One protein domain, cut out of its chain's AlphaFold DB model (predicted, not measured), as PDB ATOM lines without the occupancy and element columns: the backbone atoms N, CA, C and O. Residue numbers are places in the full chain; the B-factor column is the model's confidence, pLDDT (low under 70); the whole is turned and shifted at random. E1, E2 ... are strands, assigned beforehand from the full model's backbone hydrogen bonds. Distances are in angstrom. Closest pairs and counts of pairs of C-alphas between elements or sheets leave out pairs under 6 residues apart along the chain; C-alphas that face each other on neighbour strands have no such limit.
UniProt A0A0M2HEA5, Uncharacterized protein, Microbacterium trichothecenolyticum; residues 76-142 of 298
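AT A GLANCE: This is residues 76 to 142 of the 298 residues of an uncharacterized protein of Microbacterium trichothecenolyticum (UniProt A0A0M2HEA5). Picture one twisted sheet of four strands side by side, the short E1 at one edge and then the longer E2, E3 and E4, as a narrow wall with a long loop, residues 95 to 118, at one end. That loop, residues 95 to 118, runs out past the end of E2, folds back over part of one face of the sheet and returns to begin E3; the other face is bare. The printed part has 67 residues with four named strands and no named helix, and the sheet's order E1 - E2 - E3 - E4 is also the order along the chain, all antiparallel. The class is all strand, though named strands hold 32 of the 67 residues, under half. The whole is only just compact, close to loose, with a radius of gyration of the C-alphas of 13.1 A, and elongated, spanning 42 by 24 by 18 A.

HOW THE PARTS SIT: Start at E1, residues 79 to 83, an edge strand that forms a hairpin with E2, residues 86 to 94, at 165 degrees between their directions. Look there for N 80 and O 89, 2.8 A apart and within hydrogen-bond range. E2 is antiparallel to E3, residues 119 to 127, also at 165 degrees, and this too is a hairpin; N 92 and O 121 are within hydrogen-bond range at 2.8 A, and the C-alphas of Thr 89 and Ser 124, which face each other, are 4.2 A apart. E3 forms the last hairpin with the other edge strand, E4, residues 133 to 141, at 163 degrees, where N 122 and O 138 are within hydrogen-bond range at 2.8 A. E1 and E4 are apart. Together the four make a meander, each strand the antiparallel neighbour of the one before.

IN THESE COORDINATES: Find C-alpha 79 at (166.857, 163.981, 126.103); from there E1 runs 13.9 A to Thr 83. E2 then goes 26.3 A from Thr 86 to C-alpha 94 at (165.527, 172.128, 139.835). After the loop, E3 covers 26.0 A from Tyr 119 to Thr 127. E4 runs 26.4 A from Thr 133 to C-alpha 141 at (161.410, 164.934, 144.646).

THE WHOLE: The two C-alphas farthest apart are those of Asn 97 and Gly 130, at 41.8 A. The links E1 to E2 and E3 to E4 are tight, while E2 to E3 is a long link of 24 residues. The sheet's C-alphas lie up to 5.2 A off their best plane. The printed part has no cut; its mean pLDDT is 92.3, and no printed residue is under 70.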
ATOM      1  N   SER A  76     172.945 159.430 131.665       85.75
ATOM      2  CA  SER A  76     173.821 159.463 130.486       85.75
ATOM      3  C   SER A  76     173.356 160.449 129.410       85.75
ATOM      4  O   SER A  76     174.133 160.820 128.533       85.75
ATOM      5  N   ALA A  77     172.083 160.840 129.447       91.81
ATOM      6  CA  ALA A  77     171.465 161.790 128.536       91.81
ATOM      7  C   ALA A  77     170.343 162.549 129.255       91.81
ATOM      8  O   ALA A  77     169.761 162.059 130.221       91.81
ATOM      9  N   THR A  78     170.034 163.744 128.759       93.94
ATOM     10  CA  THR A  78     168.951 164.599 129.270       93.94
ATOM     11  C   THR A  78     167.744 164.625 128.341       93.94
ATOM     12  O   THR A  78     166.729 165.224 128.685       93.94
ATOM     13  N   HIS A  79     167.862 164.012 127.161       96.62
ATOM     14  CA  HIS A  79     166.857 163.981 126.103       96.62
ATOM     15  C   HIS A  79     166.726 162.560 125.562       96.62
ATOM     16  O   HIS A  79     167.732 161.904 125.287       96.62
ATOM     17  N   PHE A  80     165.490 162.090 125.431       95.31
ATOM     18  CA  PHE A  80     165.159 160.739 124.996       95.31
ATOM     19  C   PHE A  80     164.037 160.796 123.976       95.31
ATOM     20  O   PHE A  80     163.031 161.472 124.182       95.31
ATOM     21  N   THR A  81     164.183 160.033 122.901       96.75
ATOM     22  CA  THR A  81     163.149 159.907 121.877       96.75
ATOM     23  C   THR A  81     162.891 158.443 121.578       96.75
ATOM     24  O   THR A  81     163.837 157.668 121.426       96.75
ATOM     25  N   GLY A  82     161.624 158.079 121.431       93.62
ATOM     26  CA  GLY A  82     161.201 156.766 120.957       93.62
ATOM     27  C   GLY A  82     160.249 156.902 119.783       93.62
ATOM     28  O   GLY A  82     159.662 157.962 119.576       93.62
ATOM     29  N   THR A  83     160.105 155.835 119.002       91.25
ATOM     30  CA  THR A  83     159.185 155.788 117.853       91.25
ATOM     31  C   THR A  83     158.047 154.788 118.037       91.25
ATOM     32  O   THR A  83     157.018 154.935 117.385       91.25
ATOM     33  N   ASP A  84     158.185 153.821 118.947       87.31
ATOM     34  CA  ASP A  84     157.157 152.821 119.255       87.31
ATOM     35  C   ASP A  84     157.070 152.560 120.776       87.31
ATOM     36  O   ASP A  84     157.797 151.713 121.298       87.31
ATOM     37  N   PRO A  85     156.240 153.320 121.518       89.44
ATOM     38  CA  PRO A  85     155.427 154.450 121.058       89.44
ATOM     39  C   PRO A  85     156.263 155.713 120.761       89.44
ATOM     40  O   PRO A  85     157.396 155.842 121.224       89.44
ATOM     41  N   THR A  86     155.719 156.661 119.982       96.44
ATOM     42  CA  THR A  86     156.437 157.901 119.636       96.44
ATOM     43  C   THR A  86     156.424 158.902 120.790       96.44
ATOM     44  O   THR A  86     155.369 159.455 121.106       96.44
ATOM     45  N   TYR A  87     157.583 159.179 121.388       97.12
ATOM     46  CA  TYR A  87     157.730 160.142 122.481       97.12
ATOM     47  C   TYR A  87     158.992 160.992 122.337       97.12
ATOM     48  O   TYR A  87     159.967 160.574 121.714       97.12
ATOM     49  N   ASP A  88     158.961 162.165 122.956       97.62
ATOM     50  CA  ASP A  88     160.072 163.095 123.119       97.62
ATOM     51  C   ASP A  88     160.086 163.556 124.583       97.62
ATOM     52  O   ASP A  88     159.135 164.182 125.059       97.62
ATOM     53  N   THR A  89     161.126 163.187 125.327       97.44
ATOM     54  CA  THR A  89     161.222 163.419 126.767       97.44
ATOM     55  C   THR A  89     162.500 164.160 127.113       97.44
ATOM     56  O   THR A  89     163.582 163.780 126.680       97.44
ATOM     57  N   THR A  90     162.391 165.196 127.944       97.44
ATOM     58  CA  THR A  90     163.528 165.976 128.443       97.44
ATOM     59  C   THR A  90     163.500 166.076 129.967       97.44
ATOM     60  O   THR A  90     162.441 166.281 130.567       97.44
ATOM     61  N   ILE A  91     164.674 165.953 130.586       96.25
ATOM     62  CA  ILE A  91     164.882 166.055 132.034       96.25
ATOM     63  C   ILE A  91     165.371 167.462 132.396       96.25
ATOM     64  O   ILE A  91     166.309 167.984 131.789       96.25
ATOM     65  N   TYR A  92     164.756 168.049 133.421       96.38
ATOM     66  CA  TYR A  92     165.089 169.364 133.958       96.38
ATOM     67  C   TYR A  92     165.340 169.266 135.470       96.38
ATOM     68  O   TYR A  92     164.406 168.993 136.229       96.38
ATOM     69  N   PRO A  93     166.576 169.485 135.940       94.75
ATOM     70  CA  PRO A  93     166.874 169.543 137.357       94.75
ATOM     71  C   PRO A  93     166.464 170.909 137.915       94.75
ATOM     72  O   PRO A  93     166.651 171.942 137.270       94.75
ATOM     73  N   TYR A  94     165.933 170.919 139.132       93.81
ATOM     74  CA  TYR A  94     165.527 172.128 139.835       93.81
ATOM     75  C   TYR A  94     166.125 172.158 141.254       93.81
ATOM     76  O   TYR A  94     165.776 171.303 142.075       93.81
ATOM     77  N   PRO A  95     167.041 173.100 141.546       89.50
ATOM     78  CA  PRO A  95     167.461 173.402 142.910       89.50
ATOM     79  C   PRO A  95     166.380 174.247 143.595       89.50
ATOM     80  O   PRO A  95     166.018 175.319 143.101       89.50
ATOM     81  N   ASP A  96     165.856 173.777 144.720       83.88
ATOM     82  CA  ASP A  96     164.865 174.508 145.498       83.88
ATOM     83  C   ASP A  96     165.553 175.526 146.412       83.88
ATOM     84  O   ASP A  96     165.919 175.260 147.553       83.88
ATOM     85  N   ASN A  97     165.727 176.738 145.887       77.00
ATOM     86  CA  ASN A  97     166.301 177.853 146.641       77.00
ATOM     87  C   ASN A  97     165.239 178.678 147.394       77.00
ATOM     88  O   ASN A  97     165.592 179.639 148.078       77.00
ATOM     89  N   THR A  98     163.950 178.359 147.234       77.38
ATOM     90  CA  THR A  98     162.824 179.192 147.698       77.38
ATOM     91  C   THR A  98     161.832 178.451 148.596       77.38
ATOM     92  O   THR A  98     160.981 179.099 149.200       77.38
ATOM     93  N   GLY A  99     161.959 177.129 148.737       75.94
ATOM     94  CA  GLY A  99     161.016 176.260 149.444       75.94
ATOM     95  C   GLY A  99     159.781 175.887 148.616       75.94
ATOM     96  O   GLY A  99     158.813 175.367 149.176       75.94
ATOM     97  N   ASP A 100     159.797 176.166 147.309       83.56
ATOM     98  CA  ASP A 100     158.648 176.005 146.419       83.56
ATOM     99  C   ASP A 100     158.915 174.923 145.371       83.56
ATOM    100  O   ASP A 100     159.877 174.968 144.601       83.56
ATOM    101  N   ARG A 101     157.989 173.963 145.285       86.88
ATOM    102  CA  ARG A 101     158.025 172.902 144.275       86.88
ATOM    103  C   ARG A 101     157.728 173.486 142.883       86.88
ATOM    104  O   ARG A 101     156.688 174.133 142.718       86.88
ATOM    105  N   PRO A 102     158.543 173.189 141.852       91.00
ATOM    106  CA  PRO A 102     158.245 173.622 140.492       91.00
ATOM    107  C   PRO A 102     156.955 172.953 139.999       91.00
ATOM    108  O   PRO A 102     156.700 171.786 140.290       91.00
ATOM    109  N   THR A 103     156.134 173.683 139.245       89.50
ATOM    110  CA  THR A 103     154.860 173.177 138.697       89.50
ATOM    111  C   THR A 103     154.936 172.819 137.215       89.50
ATOM    112  O   THR A 103     154.028 172.171 136.701       89.50
ATOM    113  N   SER A 104     155.998 173.233 136.519       92.19
ATOM    114  CA  SER A 104     156.203 172.968 135.092       92.19
ATOM    115  C   SER A 104     157.683 173.030 134.716       92.19
ATOM    116  O   SER A 104     158.513 173.488 135.501       92.19
ATOM    117  N   SER A 105     157.998 172.607 133.494       92.06
ATOM    118  CA  SER A 105     159.336 172.697 132.897       92.06
ATOM    119  C   SER A 105     159.687 174.091 132.347       92.06
ATOM    120  O   SER A 105     160.796 174.311 131.856       92.06
ATOM    121  N   ASN A 106     158.765 175.057 132.403       91.44
ATOM    122  CA  ASN A 106     158.950 176.372 131.789       91.44
ATOM    123  C   ASN A 106     160.062 177.179 132.467       91.44
ATOM    124  O   ASN A 106     160.049 177.383 133.677       91.44
ATOM    125  N   GLY A 107     161.006 177.679 131.666       88.75
ATOM    126  CA  GLY A 107     162.155 178.443 132.163       88.75
ATOM    127  C   GLY A 107     163.237 177.586 132.823       88.75
ATOM    128  O   GLY A 107     164.247 178.131 133.265       88.75
ATOM    129  N   LEU A 108     163.065 176.261 132.864       93.00
ATOM    130  CA  LEU A 108     164.093 175.348 133.344       93.00
ATOM    131  C   LEU A 108     165.081 175.023 132.223       93.00
ATOM    132  O   LEU A 108     164.724 174.927 131.049       93.00
ATOM    133  N   THR A 109     166.343 174.835 132.597       95.12
ATOM    134  CA  THR A 109     167.390 174.404 131.664       95.12
ATOM    135  C   THR A 109     167.506 172.888 131.714       95.12
ATOM    136  O   THR A 109     167.551 172.317 132.802       95.12
ATOM    137  N   ALA A 110     167.527 172.233 130.553       95.94
ATOM    138  CA  ALA A 110     167.691 170.785 130.486       95.94
ATOM    139  C   ALA A 110     169.048 170.384 131.077       95.94
ATOM    140  O   ALA A 110     170.066 171.027 130.812       95.94
ATOM    141  N   GLY A 111     169.068 169.329 131.883       94.88
ATOM    142  CA  GLY A 111     170.262 168.967 132.632       94.88
ATOM    143  C   GLY A 111     170.119 167.650 133.373       94.88
ATOM    144  O   GLY A 111     169.023 167.112 133.529       94.88
ATOM    145  N   CYS A 112     171.250 167.136 133.837       92.62
ATOM    146  CA  CYS A 112     171.252 165.998 134.737       92.62
ATOM    147  C   CYS A 112     171.085 166.454 136.187       92.62
ATOM    148  O   CYS A 112     171.660 167.480 136.565       92.62
ATOM    149  N   PRO A 113     170.330 165.709 137.010       92.31
ATOM    150  CA  PRO A 113     170.256 165.972 138.438       92.31
ATOM    151  C   PRO A 113     171.643 165.867 139.076       92.31
ATOM    152  O   PRO A 113     172.440 164.994 138.733       92.31
ATOM    153  N   THR A 114     171.932 166.757 140.019       89.06
ATOM    154  CA  THR A 114     173.180 166.765 140.792       89.06
ATOM    155  C   THR A 114     172.867 166.662 142.284       89.06
ATOM    156  O   THR A 114     171.708 166.553 142.681       89.06
ATOM    157  N   SER A 115     173.891 166.706 143.138       84.38
ATOM    158  CA  SER A 115     173.712 166.730 144.595       84.38
ATOM    159  C   SER A 115     173.009 167.984 145.119       84.38
ATOM    160  O   SER A 115     172.571 167.975 146.261       84.38
ATOM    161  N   SER A 116     172.924 169.056 144.323       87.56
ATOM    162  CA  SER A 116     172.199 170.283 144.676       87.56
ATOM    163  C   SER A 116     170.802 170.351 144.055       87.56
ATOM    164  O   SER A 116     170.200 171.417 144.030       87.56
ATOM    165  N   THR A 117     170.331 169.270 143.437       91.38
ATOM    166  CA  THR A 117     168.983 169.196 142.872       91.38
ATOM    167  C   THR A 117     168.023 168.712 143.955       91.38
ATOM    168  O   THR A 117     168.314 167.716 144.604       91.38
ATOM    169  N   ASP A 118     166.883 169.378 144.118       91.12
ATOM    170  CA  ASP A 118     165.849 168.986 145.089       91.12
ATOM    171  C   ASP A 118     164.633 168.374 144.398       91.12
ATOM    172  O   ASP A 118     163.964 167.489 144.930       91.12
ATOM    173  N   TYR A 119     164.360 168.817 143.170       93.38
ATOM    174  CA  TYR A 119     163.299 168.283 142.332       93.38
ATOM    175  C   TYR A 119     163.800 168.035 140.920       93.38
ATOM    176  O   TYR A 119     164.651 168.750 140.395       93.38
ATOM    177  N   VAL A 120     163.219 167.035 140.272       94.38
ATOM    178  CA  VAL A 120     163.417 166.777 138.850       94.38
ATOM    179  C   VAL A 120     162.077 166.887 138.155       94.38
ATOM    180  O   VAL A 120     161.100 166.247 138.549       94.38
ATOM    181  N   VAL A 121     162.034 167.717 137.119       95.94
ATOM    182  CA  VAL A 121     160.880 167.866 136.240       95.94
ATOM    183  C   VAL A 121     161.165 167.108 134.954       95.94
ATOM    184  O   VAL A 121     162.142 167.375 134.258       95.94
ATOM    185  N   ILE A 122     160.310 166.148 134.635       96.44
ATOM    186  CA  ILE A 122     160.365 165.373 133.401       96.44
ATOM    187  C   ILE A 122     159.242 165.876 132.506       96.44
ATOM    188  O   ILE A 122     158.067 165.666 132.810       96.44
ATOM    189  N   LYS A 123     159.612 166.531 131.406       97.75
ATOM    190  CA  LYS A 123     158.678 166.912 130.348       97.75
ATOM    191  C   LYS A 123     158.657 165.805 129.319       97.75
ATOM    192  O   LYS A 123     159.688 165.544 128.705       97.75
ATOM    193  N   SER A 124     157.508 165.188 129.102       97.69
ATOM    194  CA  SER A 124     157.347 164.159 128.082       97.69
ATOM    195  C   SER A 124     156.209 164.509 127.138       97.69
ATOM    196  O   SER A 124     155.080 164.733 127.578       97.69
ATOM    197  N   THR A 125     156.498 164.552 125.843       98.12
ATOM    198  CA  THR A 125     155.527 164.765 124.774       98.12
ATOM    199  C   THR A 125     155.362 163.475 123.983       98.12
ATOM    200  O   THR A 125     156.284 163.014 123.321       98.12
ATOM    201  N   GLY A 126     154.172 162.887 124.033       97.56
ATOM    202  CA  GLY A 126     153.815 161.703 123.264       97.56
ATOM    203  C   GLY A 126     153.000 162.060 122.029       97.56
ATOM    204  O   GLY A 126     152.180 162.980 122.065       97.56
ATOM    205  N   THR A 127     153.204 161.314 120.945       97.31
ATOM    206  CA  THR A 127     152.495 161.490 119.672       97.31
ATOM    207  C   THR A 127     151.735 160.216 119.311       97.31
ATOM    208  O   THR A 127     152.316 159.144 119.167       97.31
ATOM    209  N   GLY A 128     150.414 160.326 119.178       93.44
ATOM    210  CA  GLY A 128     149.548 159.236 118.736       93.44
ATOM    211  C   GLY A 128     149.616 159.019 117.222       93.44
ATOM    212  O   GLY A 128     150.025 159.898 116.467       93.44
ATOM    213  N   THR A 129     149.133 157.869 116.748       88.25
ATOM    214  CA  THR A 129     149.201 157.482 115.319       88.25
ATOM    215  C   THR A 129     148.487 158.445 114.359       88.25
ATOM    216  O   THR A 129     148.820 158.502 113.180       88.25
ATOM    217  N   GLY A 130     147.526 159.230 114.859       87.25
ATOM    218  CA  GLY A 130     146.833 160.285 114.109       87.25
ATOM    219  C   GLY A 130     147.495 161.668 114.171       87.25
ATOM    220  O   GLY A 130     146.859 162.644 113.788       87.25
ATOM    221  N   GLY A 131     148.712 161.781 114.715       92.00
ATOM    222  CA  GLY A 131     149.427 163.053 114.892       92.00
ATOM    223  C   GLY A 131     148.962 163.889 116.089       92.00
ATOM    224  O   GLY A 131     149.447 164.997 116.289       92.00
ATOM    225  N   SER A 132     148.025 163.387 116.899       94.19
ATOM    226  CA  SER A 132     147.646 164.033 118.161       94.19
ATOM    227  C   SER A 132     148.822 164.016 119.133       94.19
ATOM    228  O   SER A 132     149.452 162.974 119.299       94.19
ATOM    229  N   THR A 133     149.084 165.133 119.806       96.88
ATOM    230  CA  THR A 133     150.178 165.259 120.777       96.88
ATOM    231  C   THR A 133     149.643 165.531 122.175       96.88
ATOM    232  O   THR A 133     148.718 166.328 122.338       96.88
ATOM    233  N   VAL A 134     150.258 164.929 123.189       97.62
ATOM    234  CA  VAL A 134     149.981 165.194 124.608       97.62
ATOM    235  C   VAL A 134     151.308 165.434 125.308       97.62
ATOM    236  O   VAL A 134     152.242 164.667 125.115       97.62
ATOM    237  N   THR A 135     151.398 166.504 126.099       97.56
ATOM    238  CA  THR A 135     152.589 166.822 126.899       97.56
ATOM    239  C   THR A 135     152.253 166.722 128.377       97.56
ATOM    240  O   THR A 135     151.221 167.234 128.806       97.56
ATOM    241  N   ILE A 136     153.129 166.072 129.136       96.44
ATOM    242  CA  ILE A 136     153.008 165.858 130.574       96.44
ATOM    243  C   ILE A 136     154.281 166.387 131.230       96.44
ATOM    244  O   ILE A 136     155.378 165.954 130.878       96.44
ATOM    245  N   ASP A 137     154.128 167.294 132.192       96.88
ATOM    246  CA  ASP A 137     155.193 167.675 133.118       96.88
ATOM    247  C   ASP A 137     155.002 166.883 134.417       96.88
ATOM    248  O   ASP A 137     153.994 167.024 135.107       96.88
ATOM    249  N   SER A 138     155.965 166.021 134.739       94.75
ATOM    250  CA  SER A 138     155.972 165.223 135.967       94.75
ATOM    251  C   SER A 138     157.079 165.703 136.890       94.75
ATOM    252  O   SER A 138     158.233 165.775 136.481       94.75
ATOM    253  N   VAL A 139     156.739 166.031 138.134       94.19
ATOM    254  CA  VAL A 139     157.685 166.595 139.104       94.19
ATOM    255  C   VAL A 139     157.939 165.576 140.202       94.19
ATOM    256  O   VAL A 139     157.010 165.236 140.938       94.19
ATOM    257  N   TYR A 140     159.183 165.140 140.350       92.06
ATOM    258  CA  TYR A 140     159.608 164.182 141.363       92.06
ATOM    259  C   TYR A 140     160.526 164.856 142.381       92.06
ATOM    260  O   TYR A 140     161.396 165.626 141.970       92.06
ATOM    261  N   PRO A 141     160.370 164.590 143.690       91.00
ATOM    262  CA  PRO A 141     161.410 164.934 144.646       91.00
ATOM    263  C   PRO A 141     162.666 164.135 144.294       91.00
ATOM    264  O   PRO A 141     162.617 162.911 144.147       91.00
ATOM    265  N   TRP A 142     163.781 164.831 144.124       87.62
ATOM    266  CA  TRP A 142     165.079 164.229 143.891       87.62
ATOM    267  C   TRP A 142     165.834 164.221 145.200       87.62
ATOM    268  O   TRP A 142     166.359 165.227 145.661       87.62
TER     269      TRP A 142